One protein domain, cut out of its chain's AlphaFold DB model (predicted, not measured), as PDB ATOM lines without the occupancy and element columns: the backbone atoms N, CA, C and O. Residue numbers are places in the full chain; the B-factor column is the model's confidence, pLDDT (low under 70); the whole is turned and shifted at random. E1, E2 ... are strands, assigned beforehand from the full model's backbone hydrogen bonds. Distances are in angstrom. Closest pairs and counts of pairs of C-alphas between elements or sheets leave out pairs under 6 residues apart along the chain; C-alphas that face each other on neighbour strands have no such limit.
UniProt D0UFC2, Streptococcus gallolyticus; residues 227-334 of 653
ATOM      1  N   THR A 227     171.480 121.670 160.064       81.75
ATOM      2  CA  THR A 227     171.763 122.915 160.795       81.75
ATOM      3  C   THR A 227     170.572 123.284 161.688       81.75
ATOM      4  O   THR A 227     169.498 122.686 161.590       81.75
ATOM      5  N   LYS A 228     170.735 124.274 162.562       88.56
ATOM      6  CA  LYS A 228     169.642 124.877 163.337       88.56
ATOM      7  C   LYS A 228     169.689 126.390 163.163       88.56
ATOM      8  O   LYS A 228     170.757 126.971 163.301       88.56
ATOM      9  N   VAL A 229     168.551 127.017 162.869       93.56
ATOM     10  CA  VAL A 229     168.437 128.482 162.778       93.56
ATOM     11  C   VAL A 229     167.694 128.967 164.009       93.56
ATOM     12  O   VAL A 229     166.504 128.690 164.165       93.56
ATOM     13  N   HIS A 230     168.408 129.649 164.892       94.75
ATOM     14  CA  HIS A 230     167.890 130.200 166.131       94.75
ATOM     15  C   HIS A 230     167.797 131.723 166.027       94.75
ATOM     16  O   HIS A 230     168.641 132.369 165.407       94.75
ATOM     17  N   VAL A 231     166.731 132.294 166.577       97.62
ATOM     18  CA  VAL A 231     166.430 133.722 166.520       97.62
ATOM     19  C   VAL A 231     166.180 134.220 167.932       97.62
ATOM     20  O   VAL A 231     165.360 133.668 168.658       97.62
ATOM     21  N   THR A 232     166.865 135.297 168.292       97.88
ATOM     22  CA  THR A 232     166.634 136.079 169.501       97.88
ATOM     23  C   THR A 232     166.177 137.473 169.098       97.88
ATOM     24  O   THR A 232     166.846 138.163 168.326       97.88
ATOM     25  N   LYS A 233     165.024 137.893 169.609       97.38
ATOM     26  CA  LYS A 233     164.459 139.221 169.407       97.38
ATOM     27  C   LYS A 233     164.849 140.123 170.577       97.38
ATOM     28  O   LYS A 233     164.622 139.796 171.736       97.38
ATOM     29  N   VAL A 234     165.421 141.274 170.250       96.44
ATOM     30  CA  VAL A 234     165.830 142.312 171.197       96.44
ATOM     31  C   VAL A 234     164.993 143.566 170.961       96.44
ATOM     32  O   VAL A 234     164.727 143.960 169.821       96.44
ATOM     33  N   TRP A 235     164.576 144.190 172.057       95.50
ATOM     34  CA  TRP A 235     163.811 145.430 172.072       95.50
ATOM     35  C   TRP A 235     164.672 146.539 172.675       95.50
ATOM     36  O   TRP A 235     165.073 146.444 173.832       95.50
ATOM     37  N   ASP A 236     164.969 147.567 171.885       93.81
ATOM     38  CA  ASP A 236     165.679 148.774 172.323       93.81
ATOM     39  C   ASP A 236     164.675 149.936 172.414       93.81
ATOM     40  O   ASP A 236     164.514 150.729 171.485       93.81
ATOM     41  N   ASP A 237     163.882 149.941 173.489       90.94
ATOM     42  CA  ASP A 237     162.690 150.788 173.659       90.94
ATOM     43  C   ASP A 237     162.494 151.309 175.099       90.94
ATOM     44  O   ASP A 237     161.373 151.655 175.484       90.94
ATOM     45  N   ASN A 238     163.575 151.372 175.890       87.75
ATOM     46  CA  ASN A 238     163.564 151.741 177.315       87.75
ATOM     47  C   ASN A 238     162.543 150.932 178.136       87.75
ATOM     48  O   ASN A 238     161.651 151.505 178.759       87.75
ATOM     49  N   ASP A 239     162.661 149.603 178.114       88.31
ATOM     50  CA  ASP A 239     161.770 148.688 178.840       88.31
ATOM     51  C   ASP A 239     160.282 148.926 178.536       88.31
ATOM     52  O   ASP A 239     159.426 148.869 179.418       88.31
ATOM     53  N   ASN A 240     159.968 149.173 177.259       88.94
ATOM     54  CA  ASN A 240     158.614 149.466 176.787       88.94
ATOM     55  C   ASN A 240     157.975 150.689 177.478       88.94
ATOM     56  O   ASN A 240     156.776 150.678 177.758       88.94
ATOM     57  N   GLN A 241     158.750 151.755 177.730       85.12
ATOM     58  CA  GLN A 241     158.291 152.981 178.411       85.12
ATOM     59  C   GLN A 241     156.935 153.494 177.894       85.12
ATOM     60  O   GLN A 241     156.056 153.868 178.671       85.12
ATOM     61  N   ASP A 242     156.761 153.488 176.571       85.69
ATOM     62  CA  ASP A 242     155.568 154.045 175.932       85.69
ATOM     63  C   ASP A 242     154.471 153.000 175.679       85.69
ATOM     64  O   ASP A 242     153.419 153.338 175.145       85.69
ATOM     65  N   GLY A 243     154.688 151.736 176.052       87.19
ATOM     66  CA  GLY A 243     153.628 150.730 176.051       87.19
ATOM     67  C   GLY A 243     153.190 150.213 174.682       87.19
ATOM     68  O   GLY A 243     152.115 149.632 174.568       87.19
ATOM     69  N   VAL A 244     153.983 150.452 173.635       88.06
ATOM     70  CA  VAL A 244     153.632 150.132 172.240       88.06
ATOM     71  C   VAL A 244     154.318 148.875 171.703       88.06
ATOM     72  O   VAL A 244     154.128 148.526 170.538       88.06
ATOM     73  N   ARG A 245     155.151 148.203 172.508       92.00
ATOM     74  CA  ARG A 245     155.735 146.913 172.127       92.00
ATOM     75  C   ARG A 245     154.601 145.907 171.864       92.00
ATOM     76  O   ARG A 245     153.745 145.749 172.732       92.00
ATOM     77  N   PRO A 246     154.567 145.240 170.699       93.06
ATOM     78  CA  PRO A 246     153.559 144.222 170.431       93.06
ATOM     79  C   PRO A 246     153.757 143.018 171.354       93.06
ATOM     80  O   PRO A 246     154.881 142.717 171.755       93.06
ATOM     81  N   ASP A 247     152.682 142.277 171.614       94.06
ATOM     82  CA  ASP A 247     152.741 141.064 172.443       94.06
ATOM     83  C   ASP A 247     153.575 139.948 171.795       94.06
ATOM     84  O   ASP A 247     154.128 139.096 172.486       94.06
ATOM     85  N   LYS A 248     153.675 139.966 170.459       96.06
ATOM     86  CA  LYS A 248     154.409 138.980 169.666       96.06
ATOM     87  C   LYS A 248     154.891 139.517 168.325       96.06
ATOM     88  O   LYS A 248     154.305 140.445 167.764       96.06
ATOM     89  N   VAL A 249     155.918 138.876 167.772       97.12
ATOM     90  CA  VAL A 249     156.388 139.077 166.394       97.12
ATOM     91  C   VAL A 249     156.584 137.738 165.691       97.12
ATOM     92  O   VAL A 249     156.868 136.724 166.321       97.12
ATOM     93  N   VAL A 250     156.441 137.734 164.371       96.94
ATOM     94  CA  VAL A 250     156.598 136.551 163.528       96.94
ATOM     95  C   VAL A 250     157.784 136.750 162.594       96.94
ATOM     96  O   VAL A 250     157.909 137.776 161.918       96.94
ATOM     97  N   PHE A 251     158.636 135.734 162.531       97.56
ATOM     98  CA  PHE A 251     159.754 135.617 161.609       97.56
ATOM     99  C   PHE A 251     159.455 134.572 160.541       97.56
ATOM    100  O   PHE A 251     158.939 133.497 160.830       97.56
ATOM    101  N   GLN A 252     159.827 134.872 159.304       97.00
ATOM    102  CA  GLN A 252     159.800 133.957 158.174       97.00
ATOM    103  C   GLN A 252     161.222 133.460 157.899       97.00
ATOM    104  O   GLN A 252     162.156 134.263 157.832       97.00
ATOM    105  N   LEU A 253     161.386 132.146 157.719       96.44
ATOM    106  CA  LEU A 253     162.648 131.555 157.270       96.44
ATOM    107  C   LEU A 253     162.796 131.730 155.757       96.44
ATOM    108  O   LEU A 253     161.853 131.465 155.003       96.44
ATOM    109  N   LEU A 254     163.985 132.125 155.312       95.06
ATOM    110  CA  LEU A 254     164.363 132.169 153.906       95.06
ATOM    111  C   LEU A 254     165.499 131.177 153.665       95.06
ATOM    112  O   LEU A 254     166.462 131.149 154.423       95.06
ATOM    113  N   ALA A 255     165.401 130.399 152.594       90.88
ATOM    114  CA  ALA A 255     166.453 129.529 152.088       90.88
ATOM    115  C   ALA A 255     166.900 130.057 150.721       90.88
ATOM    116  O   ALA A 255     166.079 130.189 149.814       90.88
ATOM    117  N   ASN A 256     168.183 130.387 150.572       88.69
ATOM    118  CA  ASN A 256     168.752 130.999 149.365       88.69
ATOM    119  C   ASN A 256     167.961 132.243 148.903       88.69
ATOM    120  O   ASN A 256     167.697 132.430 147.716       88.69
ATOM    121  N   GLY A 257     167.517 133.064 149.862       88.44
ATOM    122  CA  GLY A 257     166.717 134.269 149.609       88.44
ATOM    123  C   GLY A 257     165.241 134.026 149.263       88.44
ATOM    124  O   GLY A 257     164.525 134.986 148.987       88.44
ATOM    125  N   VAL A 258     164.760 132.778 149.296       91.00
ATOM    126  CA  VAL A 258     163.362 132.416 149.012       91.00
ATOM    127  C   VAL A 258     162.652 132.004 150.297       91.00
ATOM    128  O   VAL A 258     163.173 131.199 151.064       91.00
ATOM    129  N   GLU A 259     161.452 132.533 150.537       94.88
ATOM    130  CA  GLU A 259     160.640 132.174 151.706       94.88
ATOM    131  C   GLU A 259     160.299 130.674 151.702       94.88
ATOM    132  O   GLU A 259     159.775 130.131 150.725       94.88
ATOM    133  N   VAL A 260     160.596 129.993 152.809       91.12
ATOM    134  CA  VAL A 260     160.286 128.571 152.976       91.12
ATOM    135  C   VAL A 260     158.840 128.433 153.451       91.12
ATOM    136  O   VAL A 260     158.484 128.836 154.560       91.12
ATOM    137  N   ALA A 261     157.979 127.874 152.601       87.69
ATOM    138  CA  ALA A 261     156.548 127.773 152.876       87.69
ATOM    139  C   ALA A 261     156.262 127.018 154.189       87.69
ATOM    140  O   ALA A 261     156.764 125.916 154.407       87.69
ATOM    141  N   GLY A 262     155.441 127.617 155.056       86.94
ATOM    142  CA  GLY A 262     155.060 127.044 156.352       86.94
ATOM    143  C   GLY A 262     156.132 127.130 157.447       86.94
ATOM    144  O   GLY A 262     155.880 126.676 158.557       86.94
ATOM    145  N   GLN A 263     157.299 127.719 157.167       92.25
ATOM    146  CA  GLN A 263     158.378 127.903 158.141       92.25
ATOM    147  C   GLN A 263     158.332 129.305 158.746       92.25
ATOM    148  O   GLN A 263     159.039 130.219 158.316       92.25
ATOM    149  N   GLN A 264     157.475 129.455 159.752       94.94
ATOM    150  CA  GLN A 264     157.362 130.667 160.554       94.94
ATOM    151  C   GLN A 264     157.738 130.393 162.004       94.94
ATOM    152  O   GLN A 264     157.545 129.289 162.513       94.94
ATOM    153  N   LEU A 265     158.269 131.419 162.659       95.94
ATOM    154  CA  LEU A 265     158.638 131.394 164.061       95.94
ATOM    155  C   LEU A 265     157.993 132.581 164.772       95.94
ATOM    156  O   LEU A 265     158.276 133.729 164.442       95.94
ATOM    157  N   GLU A 266     157.129 132.296 165.739       97.19
ATOM    158  CA  GLU A 266     156.509 133.299 166.604       97.19
ATOM    159  C   GLU A 266     157.367 133.483 167.862       97.19
ATOM    160  O   GLU A 266     157.691 132.505 168.537       97.19
ATOM    161  N   LEU A 267     157.761 134.723 168.150       97.81
ATOM    162  CA  LEU A 267     158.502 135.112 169.349       97.81
ATOM    163  C   LEU A 267     157.658 136.069 170.191       97.81
ATOM    164  O   LEU A 267     157.082 137.020 169.660       97.81
ATOM    165  N   ASP A 268     157.611 135.809 171.490       96.81
ATOM    166  CA  ASP A 268     156.801 136.523 172.476       96.81
ATOM    167  C   ASP A 268     157.460 136.452 173.865       96.81
ATOM    168  O   ASP A 268     158.579 135.962 174.030       96.81
ATOM    169  N   ALA A 269     156.777 136.955 174.893       93.94
ATOM    170  CA  ALA A 269     157.288 136.896 176.259       93.94
ATOM    171  C   ALA A 269     157.351 135.466 176.840       93.94
ATOM    172  O   ALA A 269     158.203 135.210 177.689       93.94
ATOM    173  N   GLU A 270     156.495 134.533 176.404       95.88
ATOM    174  CA  GLU A 270     156.439 133.165 176.946       95.88
ATOM    175  C   GLU A 270     157.681 132.358 176.562       95.88
ATOM    176  O   GLU A 270     158.206 131.586 177.369       95.88
ATOM    177  N   ASN A 271     158.193 132.575 175.348       95.56
ATOM    178  CA  ASN A 271     159.447 131.983 174.888       95.56
ATOM    179  C   ASN A 271     160.680 132.866 175.133       95.56
ATOM    180  O   ASN A 271     161.745 132.604 174.580       95.56
ATOM    181  N   ASN A 272     160.573 133.880 175.998       96.19
ATOM    182  CA  ASN A 272     161.649 134.832 176.289       96.19
ATOM    183  C   ASN A 272     162.225 135.488 175.023       96.19
ATOM    184  O   ASN A 272     163.429 135.736 174.943       96.19
ATOM    185  N   TRP A 273     161.373 135.744 174.028       97.50
ATOM    186  CA  TRP A 273     161.742 136.335 172.746       97.50
ATOM    187  C   TRP A 273     162.863 135.568 172.029       97.50
ATOM    188  O   TRP A 273     163.662 136.164 171.308       97.50
ATOM    189  N   SER A 274     162.965 134.254 172.239       97.25
ATOM    190  CA  SER A 274     164.091 133.456 171.754       97.25
ATOM    191  C   SER A 274     163.673 132.019 171.450       97.25
ATOM    192  O   SER A 274     163.161 131.305 172.309       97.25
ATOM    193  N   SER A 275     163.852 131.580 170.202       95.50
ATOM    194  CA  SER A 275     163.509 130.219 169.778       95.50
ATOM    195  C   SER A 275     164.150 129.872 168.431       95.50
ATOM    196  O   SER A 275     164.765 130.711 167.777       95.50
ATOM    197  N   ALA A 276     164.031 128.620 167.993       93.62
ATOM    198  CA  ALA A 276     164.552 128.156 166.710       93.62
ATOM    199  C   ALA A 276     163.451 127.712 165.757       93.62
ATOM    200  O   ALA A 276     162.433 127.162 166.177       93.62
ATOM    201  N   PHE A 277     163.705 127.888 164.461       94.06
ATOM    202  CA  PHE A 277     162.821 127.369 163.425       94.06
ATOM    203  C   PHE A 277     162.710 125.842 163.514       94.06
ATOM    204  O   PHE A 277     163.720 125.161 163.729       94.06
ATOM    205  N   PRO A 278     161.500 125.286 163.325       87.25
ATOM    206  CA  PRO A 278     161.297 123.850 163.345       87.25
ATOM    207  C   PRO A 278     161.977 123.203 162.135       87.25
ATOM    208  O   PRO A 278     161.695 123.520 160.980       87.25
ATOM    209  N   GLY A 279     162.881 122.264 162.391       79.88
ATOM    210  CA  GLY A 279     163.543 121.525 161.325       79.88
ATOM    211  C   GLY A 279     162.681 120.467 160.640       79.88
ATOM    212  O   GLY A 279     161.592 120.119 161.089       79.88
ATOM    213  N   THR A 280     163.203 119.930 159.540       68.69
ATOM    214  CA  THR A 280     162.538 118.945 158.672       68.69
ATOM    215  C   THR A 280     162.713 117.503 159.153       68.69
ATOM    216  O   THR A 280     162.019 116.604 158.676       68.69
ATOM    217  N   ASN A 281     163.622 117.259 160.102       66.38
ATOM    218  CA  ASN A 281     163.936 115.925 160.611       66.38
ATOM    219  C   ASN A 281     163.381 115.661 162.029       66.38
ATOM    220  O   ASN A 281     162.889 116.557 162.710       66.38
ATOM    221  N   GLN A 282     163.490 114.412 162.500       56.97
ATOM    222  CA  GLN A 282     163.016 113.985 163.833       56.97
ATOM    223  C   GLN A 282     163.724 114.684 165.009       56.97
ATOM    224  O   GLN A 282     163.230 114.649 166.130       56.97
ATOM    225  N   GLU A 283     164.877 115.305 164.758       59.16
ATOM    226  CA  GLU A 283     165.670 116.054 165.738       59.16
ATOM    227  C   GLU A 283     165.363 117.567 165.672       59.16
ATOM    228  O   GLU A 283     166.002 118.358 166.366       59.16
ATOM    229  N   GLY A 284     164.404 117.987 164.833       71.75
ATOM    230  CA  GLY A 284     164.018 119.384 164.661       71.75
ATOM    231  C   GLY A 284     165.100 120.250 164.011       71.75
ATOM    232  O   GLY A 284     165.139 121.452 164.263       71.75
ATOM    233  N   ARG A 285     165.974 119.669 163.176       80.69
ATOM    234  CA  ARG A 285     167.037 120.379 162.435       80.69
ATOM    235  C   ARG A 285     166.713 120.543 160.942       80.69
ATOM    236  O   ARG A 285     166.004 119.720 160.362       80.69
ATOM    237  N   LEU A 286     167.207 121.623 160.346       85.06
ATOM    238  CA  LEU A 286     167.029 122.005 158.940       85.06
ATOM    239  C   LEU A 286     168.127 121.399 158.068       85.06
ATOM    240  O   LEU A 286     169.221 121.156 158.564       85.06
ATOM    241  N   ASP A 287     167.871 121.181 156.784       81.62
ATOM    242  CA  ASP A 287     168.872 120.659 155.848       81.62
ATOM    243  C   ASP A 287     169.964 121.701 155.563       81.62
ATOM    244  O   ASP A 287     169.686 122.837 155.220       81.62
ATOM    245  N   LYS A 288     171.239 121.335 155.678       74.69
ATOM    246  CA  LYS A 288     172.370 122.236 155.389       74.69
ATOM    247  C   LYS A 288     172.655 122.354 153.888       74.69
ATOM    248  O   LYS A 288     173.298 123.309 153.456       74.69
ATOM    249  N   TYR A 289     172.197 121.380 153.108       71.44
ATOM    250  CA  TYR A 289     172.411 121.294 151.669       71.44
ATOM    251  C   TYR A 289     171.094 120.964 150.968       71.44
ATOM    252  O   TYR A 289     170.258 120.253 151.520       71.44
ATOM    253  N   ASP A 290     170.919 121.464 149.750       71.00
ATOM    254  CA  ASP A 290     169.777 121.123 148.907       71.00
ATOM    255  C   ASP A 290     169.899 119.704 148.316       71.00
ATOM    256  O   ASP A 290     170.888 118.993 148.516       71.00
ATOM    257  N   SER A 291     168.896 119.280 147.540       63.66
ATOM    258  CA  SER A 291     168.874 117.959 146.893       63.66
ATOM    259  C   SER A 291     170.020 117.717 145.902       63.66
ATOM    260  O   SER A 291     170.255 116.574 145.518       63.66
ATOM    261  N   ASN A 292     170.718 118.772 145.470       58.72
ATOM    262  CA  ASN A 292     171.863 118.713 144.563       58.72
ATOM    263  C   ASN A 292     173.206 118.776 145.315       58.72
ATOM    264  O   ASN A 292     174.261 118.709 144.687       58.72
ATOM    265  N   GLY A 293     173.182 118.900 146.647       57.19
ATOM    266  CA  GLY A 293     174.371 119.030 147.486       57.19
ATOM    267  C   GLY A 293     174.932 120.454 147.578       57.19
ATOM    268  O   GLY A 293     176.061 120.625 148.043       57.19
ATOM    269  N   THR A 294     174.181 121.474 147.155       64.75
ATOM    270  CA  THR A 294     174.574 122.889 147.284       64.75
ATOM    271  C   THR A 294     174.270 123.382 148.699       64.75
ATOM    272  O   THR A 294     173.166 123.124 149.177       64.75
ATOM    273  N   PRO A 295     175.188 124.093 149.387       70.31
ATOM    274  CA  PRO A 295     174.894 124.684 150.691       70.31
ATOM    275  C   PRO A 295     173.669 125.601 150.631       70.31
ATOM    276  O   PRO A 295     173.567 126.430 149.726       70.31
ATOM    277  N   ILE A 296     172.761 125.461 151.596       80.69
ATOM    278  CA  ILE A 296     171.605 126.346 151.740       80.69
ATOM    279  C   ILE A 296     172.005 127.527 152.623       80.69
ATOM    280  O   ILE A 296     172.410 127.354 153.773       80.69
ATOM    281  N   GLU A 297     171.865 128.737 152.091       87.69
ATOM    282  CA  GLU A 297     171.993 129.972 152.855       87.69
ATOM    283  C   GLU A 297     170.661 130.283 153.540       87.69
ATOM    284  O   GLU A 297     169.693 130.696 152.896       87.69
ATOM    285  N   TYR A 298     170.599 130.075 154.853       93.12
ATOM    286  CA  TYR A 298     169.436 130.471 155.635       93.12
ATOM    287  C   TYR A 298     169.555 131.910 156.108       93.12
ATOM    288  O   TYR A 298     170.563 132.282 156.698       93.12
ATOM    289  N   THR A 299     168.493 132.685 155.906       95.56
ATOM    290  CA  THR A 299     168.305 134.012 156.503       95.56
ATOM    291  C   THR A 299     166.914 134.113 157.120       95.56
ATOM    292  O   THR A 299     166.060 133.249 156.909       95.56
ATOM    293  N   VAL A 300     166.682 135.147 157.925       97.06
ATOM    294  CA  VAL A 300     165.400 135.368 158.604       97.06
ATOM    295  C   VAL A 300     164.868 136.751 158.267       97.06
ATOM    296  O   VAL A 300     165.635 137.695 158.093       97.06
ATOM    297  N   LYS A 301     163.546 136.869 158.184       95.81
ATOM    298  CA  LYS A 301     162.846 138.128 157.920       95.81
ATOM    299  C   LYS A 301     161.746 138.308 158.949       95.81
ATOM    300  O   LYS A 301     160.861 137.464 159.046       95.81
ATOM    301  N   GLU A 302     161.781 139.403 159.695       96.88
ATOM    302  CA  GLU A 302     160.634 139.820 160.499       96.88
ATOM    303  C   GLU A 302     159.493 140.226 159.558       96.88
ATOM    304  O   GLU A 302     159.667 141.094 158.700       96.88
ATOM    305  N   VAL A 303     158.342 139.563 159.680       94.25
ATOM    306  CA  VAL A 303     157.162 139.822 158.837       94.25
ATOM    307  C   VAL A 303     156.056 140.567 159.576       94.25
ATOM    308  O   VAL A 303     155.156 141.104 158.935       94.25
ATOM    309  N   THR A 304     156.120 140.635 160.907       92.69
ATOM    310  CA  THR A 304     155.236 141.503 161.690       92.69
ATOM    311  C   THR A 304     155.633 142.960 161.485       92.69
ATOM    312  O   THR A 304     156.756 143.350 161.789       92.69
ATOM    313  N   GLU A 305     154.704 143.781 161.000       88.62
ATOM    314  CA  GLU A 305     154.895 145.228 160.958       88.62
ATOM    315  C   GLU A 305     154.819 145.795 162.380       88.62
ATOM    316  O   GLU A 305     153.774 145.753 163.031       88.62
ATOM    317  N   VAL A 306     155.943 146.309 162.880       90.62
ATOM    318  CA  VAL A 306     156.045 146.841 164.241       90.62
ATOM    319  C   VAL A 306     155.881 148.361 164.209       90.62
ATOM    320  O   VAL A 306     156.841 149.109 164.014       90.62
ATOM    321  N   SER A 307     154.642 148.826 164.378       84.88
ATOM    322  CA  SER A 307     154.309 150.255 164.319       84.88
ATOM    323  C   SER A 307     155.092 151.078 165.353       84.88
ATOM    324  O   SER A 307     155.187 150.703 166.519       84.88
ATOM    325  N   GLY A 308     155.654 152.213 164.929       83.81
ATOM    326  CA  GLY A 308     156.410 153.126 165.795       83.81
ATOM    327  C   GLY A 308     157.882 152.761 166.020       83.81
ATOM    328  O   GLY A 308     158.592 153.544 166.650       83.81
ATOM    329  N   TYR A 309     158.358 151.631 165.492       91.31
ATOM    330  CA  TYR A 309     159.763 151.222 165.555       91.31
ATOM    331  C   TYR A 309     160.494 151.525 164.244       91.31
ATOM    332  O   TYR A 309     159.892 151.598 163.171       91.31
ATOM    333  N   GLY A 310     161.814 151.704 164.333       87.62
ATOM    334  CA  GLY A 310     162.678 151.739 163.156       87.62
ATOM    335  C   GLY A 310     162.743 150.383 162.445       87.62
ATOM    336  O   GLY A 310     162.250 149.372 162.947       87.62
ATOM    337  N   ALA A 311     163.388 150.353 161.276       89.00
ATOM    338  CA  ALA A 311     163.633 149.099 160.571       89.00
ATOM    339  C   ALA A 311     164.455 148.129 161.450       89.00
ATOM    340  O   ALA A 311     165.409 148.576 162.096       89.00
ATOM    341  N   PRO A 312     164.119 146.825 161.469       93.94
ATOM    342  CA  PRO A 312     164.838 145.842 162.268       93.94
ATOM    343  C   PRO A 312     166.299 145.726 161.825       93.94
ATOM    344  O   PRO A 312     166.604 145.675 160.630       93.94
ATOM    345  N   VAL A 313     167.206 145.647 162.798       94.44
ATOM    346  CA  VAL A 313     168.634 145.400 162.574       94.44
ATOM    347  C   VAL A 313     168.924 143.925 162.814       94.44
ATOM    348  O   VAL A 313     168.624 143.400 163.884       94.44
ATOM    349  N   TYR A 314     169.535 143.269 161.828       95.50
ATOM    350  CA  TYR A 314     169.871 141.847 161.872       95.50
ATOM    351  C   TYR A 314     171.362 141.665 162.146       95.50
ATOM    352  O   TYR A 314     172.201 142.223 161.438       95.50
ATOM    353  N   GLN A 315     171.693 140.845 163.136       92.25
ATOM    354  CA  GLN A 315     173.055 140.408 163.418       92.25
ATOM    355  C   GLN A 315     173.109 138.886 163.360       92.25
ATOM    356  O   GLN A 315     172.401 138.211 164.106       92.25
ATOM    357  N   ALA A 316     173.927 138.359 162.453       89.38
ATOM    358  CA  ALA A 316     174.139 136.927 162.298       89.38
ATOM    359  C   ALA A 316     175.380 136.478 163.081       89.38
ATOM    360  O   ALA A 316     176.392 137.179 163.121       89.38
ATOM    361  N   GLY A 317     175.309 135.284 163.654       81.94
ATOM    362  CA  GLY A 317     176.394 134.602 164.341       81.94
ATOM    363  C   GLY A 317     176.330 133.095 164.111       81.94
ATOM    364  O   GLY A 317     175.409 132.579 163.476       81.94
ATOM    365  N   VAL A 318     177.325 132.386 164.635       75.88
ATOM    366  CA  VAL A 318     177.390 130.922 164.593       75.88
ATOM    367  C   VAL A 318     177.625 130.368 165.994       75.88
ATOM    368  O   VAL A 318     178.387 130.950 166.768       75.88
ATOM    369  N   SER A 319     176.964 129.262 166.327       72.75
ATOM    370  CA  SER A 319     177.074 128.582 167.624       72.75
ATOM    371  C   SER A 319     177.069 127.051 167.456       72.75
ATOM    372  O   SER A 319     177.050 126.540 166.334       72.75
ATOM    373  N   GLY A 320     177.110 126.316 168.573       59.50
ATOM    374  CA  GLY A 320     177.210 124.853 168.602       59.50
ATOM    375  C   GLY A 320     178.658 124.359 168.618       59.50
ATOM    376  O   GLY A 320     179.571 125.075 168.205       59.50
ATOM    377  N   ASP A 321     178.868 123.126 169.087       47.84
ATOM    378  CA  ASP A 321     180.202 122.522 169.275       47.84
ATOM    379  C   ASP A 321     181.044 122.497 167.983       47.84
ATOM    380  O   ASP A 321     182.273 122.437 168.035       47.84
ATOM    381  N   TYR A 322     180.387 122.597 166.822       49.38
ATOM    382  CA  TYR A 322     181.007 122.594 165.496       49.38
ATOM    383  C   TYR A 322     180.666 123.832 164.646       49.38
ATOM    384  O   TYR A 322     180.943 123.836 163.444       49.38
ATOM    385  N   GLY A 323     180.052 124.874 165.225       55.41
ATOM    386  CA  GLY A 323     179.579 126.037 164.461       55.41
ATOM    387  C   GLY A 323     178.444 125.697 163.484       55.41
ATOM    388  O   GLY A 323     178.344 126.288 162.409       55.41
ATOM    389  N   ASP A 324     177.642 124.680 163.804       68.81
ATOM    390  CA  ASP A 324     176.563 124.146 162.970       68.81
ATOM    391  C   ASP A 324     175.194 124.776 163.257       68.81
ATOM    392  O   ASP A 324     174.215 124.417 162.604       68.81
ATOM    393  N   HIS A 325     175.109 125.711 164.203       80.12
ATOM    394  CA  HIS A 325     173.922 126.528 164.430       80.12
ATOM    395  C   HIS A 325     174.135 127.942 163.889       80.12
ATOM    396  O   HIS A 325     175.190 128.547 164.084       80.12
ATOM    397  N   ILE A 326     173.110 128.472 163.234       88.44
ATOM    398  CA  ILE A 326     173.026 129.861 162.795       88.44
ATOM    399  C   ILE A 326     172.223 130.617 163.850       88.44
ATOM    400  O   ILE A 326     171.079 130.263 164.131       88.44
ATOM    401  N   GLU A 327     172.819 131.659 164.415       93.31
ATOM    402  CA  GLU A 327     172.189 132.527 165.406       93.31
ATOM    403  C   GLU A 327     171.838 133.863 164.758       93.31
ATOM    404  O   GLU A 327     172.695 134.513 164.161       93.31
ATOM    405  N   TYR A 328     170.597 134.306 164.908       96.56
ATOM    406  CA  TYR A 328     170.171 135.649 164.539       96.56
ATOM    407  C   TYR A 328     169.756 136.420 165.780       96.56
ATOM    408  O   TYR A 328     168.854 136.007 166.499       96.56
ATOM    409  N   THR A 329     170.366 137.580 165.999       96.69
ATOM    410  CA  THR A 329     169.827 138.600 166.902       96.69
ATOM    411  C   THR A 329     169.155 139.671 166.059       96.69
ATOM    412  O   THR A 329     169.807 140.304 165.226       96.69
ATOM    413  N   VAL A 330     167.851 139.865 166.244       97.12
ATOM    414  CA  VAL A 330     167.075 140.885 165.530       97.12
ATOM    415  C   VAL A 330     166.641 141.949 166.519       97.12
ATOM    416  O   VAL A 330     165.970 141.637 167.497       97.12
ATOM    417  N   THR A 331     167.034 143.196 166.282       96.44
ATOM    418  CA  THR A 331     166.760 144.315 167.191       96.44
ATOM    419  C   THR A 331     165.785 145.297 166.563       96.44
ATOM    420  O   THR A 331     166.056 145.801 165.471       96.44
ATOM    421  N   ASN A 332     164.703 145.627 167.272       95.56
ATOM    422  CA  ASN A 332     163.856 146.768 166.919       95.56
ATOM    423  C   ASN A 332     164.078 147.873 167.937       95.56
ATOM    424  O   ASN A 332     163.889 147.670 169.136       95.56
ATOM    425  N   ALA A 333     164.456 149.041 167.428       92.19
ATOM    426  CA  ALA A 333     164.715 150.215 168.236       92.19
ATOM    427  C   ALA A 333     163.584 151.233 168.095       92.19
ATOM    428  O   ALA A 333     163.101 151.502 166.986       92.19
ATOM    429  N   ARG A 334     163.188 151.825 169.220       87.12
ATOM    430  CA  ARG A 334     162.254 152.945 169.278       87.12
ATOM    431  C   ARG A 334     162.784 153.993 170.240       87.12
ATOM    432  O   ARG A 334     163.041 153.732 171.408       87.12
TER     433      ARG A 334
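AT A GLANCE: This is residues 227 to 334 of the 653 residues of a protein of Streptococcus gallolyticus (UniProt D0UFC2). Two strongly twisted sheets lie face to face as a sandwich, a four-strand sheet E4-E1-E7-E6 over a three-strand sheet E3-E2-E5, with the strands of one crossing those of the other at 46 degrees. Long loops reach past the sheets at the two ends of the longest axis: residues 277 to 297 at one end, the link from E1 to E2 at the other. The printed part has 108 residues, with seven named strands, E1 to E7 in chain order, and no named helix; the class is all strand, though under half of the residues are in named elements. The four-strand sheet is mixed and the other antiparallel. The whole is compact, with a radius of gyration of the C-alphas of 14.6 A, yet elongated, spanning 49 by 28 by 22 A.

HOW THE PARTS SIT: In the larger sheet the inner strands E1, residues 227 to 236, and E7, residues 325 to 333, are parallel at 18 degrees, with N 230 and O 326 2.8 A apart, within hydrogen-bond range. E6, residues 313 to 319, is an edge strand and forms a hairpin with E7, with N 317 and O 327 at 2.8 A. The other edge strand is E4, residues 274 to 276, antiparallel to E1, with N 231 and O 275 at 2.8 A. In the second sheet E2, residues 248 to 255, is the inner strand. It forms a hairpin with E3, residues 258 to 268, with N 251 and O 265 at 2.8 A; E3 bends by 85 degrees at residue 261. E5, residues 298 to 302, is antiparallel to E2, with N 252 and O 301 at 2.8 A. Between the sheets, the closest C-alphas of E5 and E7 are those of Val 300 and Tyr 328, 7.6 A apart. E5 and E6 are near each other, with 7 pairs of C-alphas within 10 A, while E2 and E7 are apart.

IN THESE COORDINATES: E1 is 29.0 A from first to last C-alpha and begins at C-alpha 227, (171.763, 122.915, 160.795). E7 is 25.7 A long and ends at C-alpha 333, (164.715, 150.215, 168.236). E3 measures 24.7 A, E2 23.3 A, E6 19.5 A, E5 13.7 A and E4 7.3 A. E2 begins at C-alpha 248, (154.409, 138.980, 169.666).

THE WHOLE: The two C-alphas farthest apart are those of Gln 241 and Asn 292, 50.0 A. The printed part has no cut. The links E1 to E2 and E4 to E5 are long, with 11 and 21 residues. The mean pLDDT of the printed part is 86.7; residues 280 to 283, 291 to 294 and 320 to 324 are under 70.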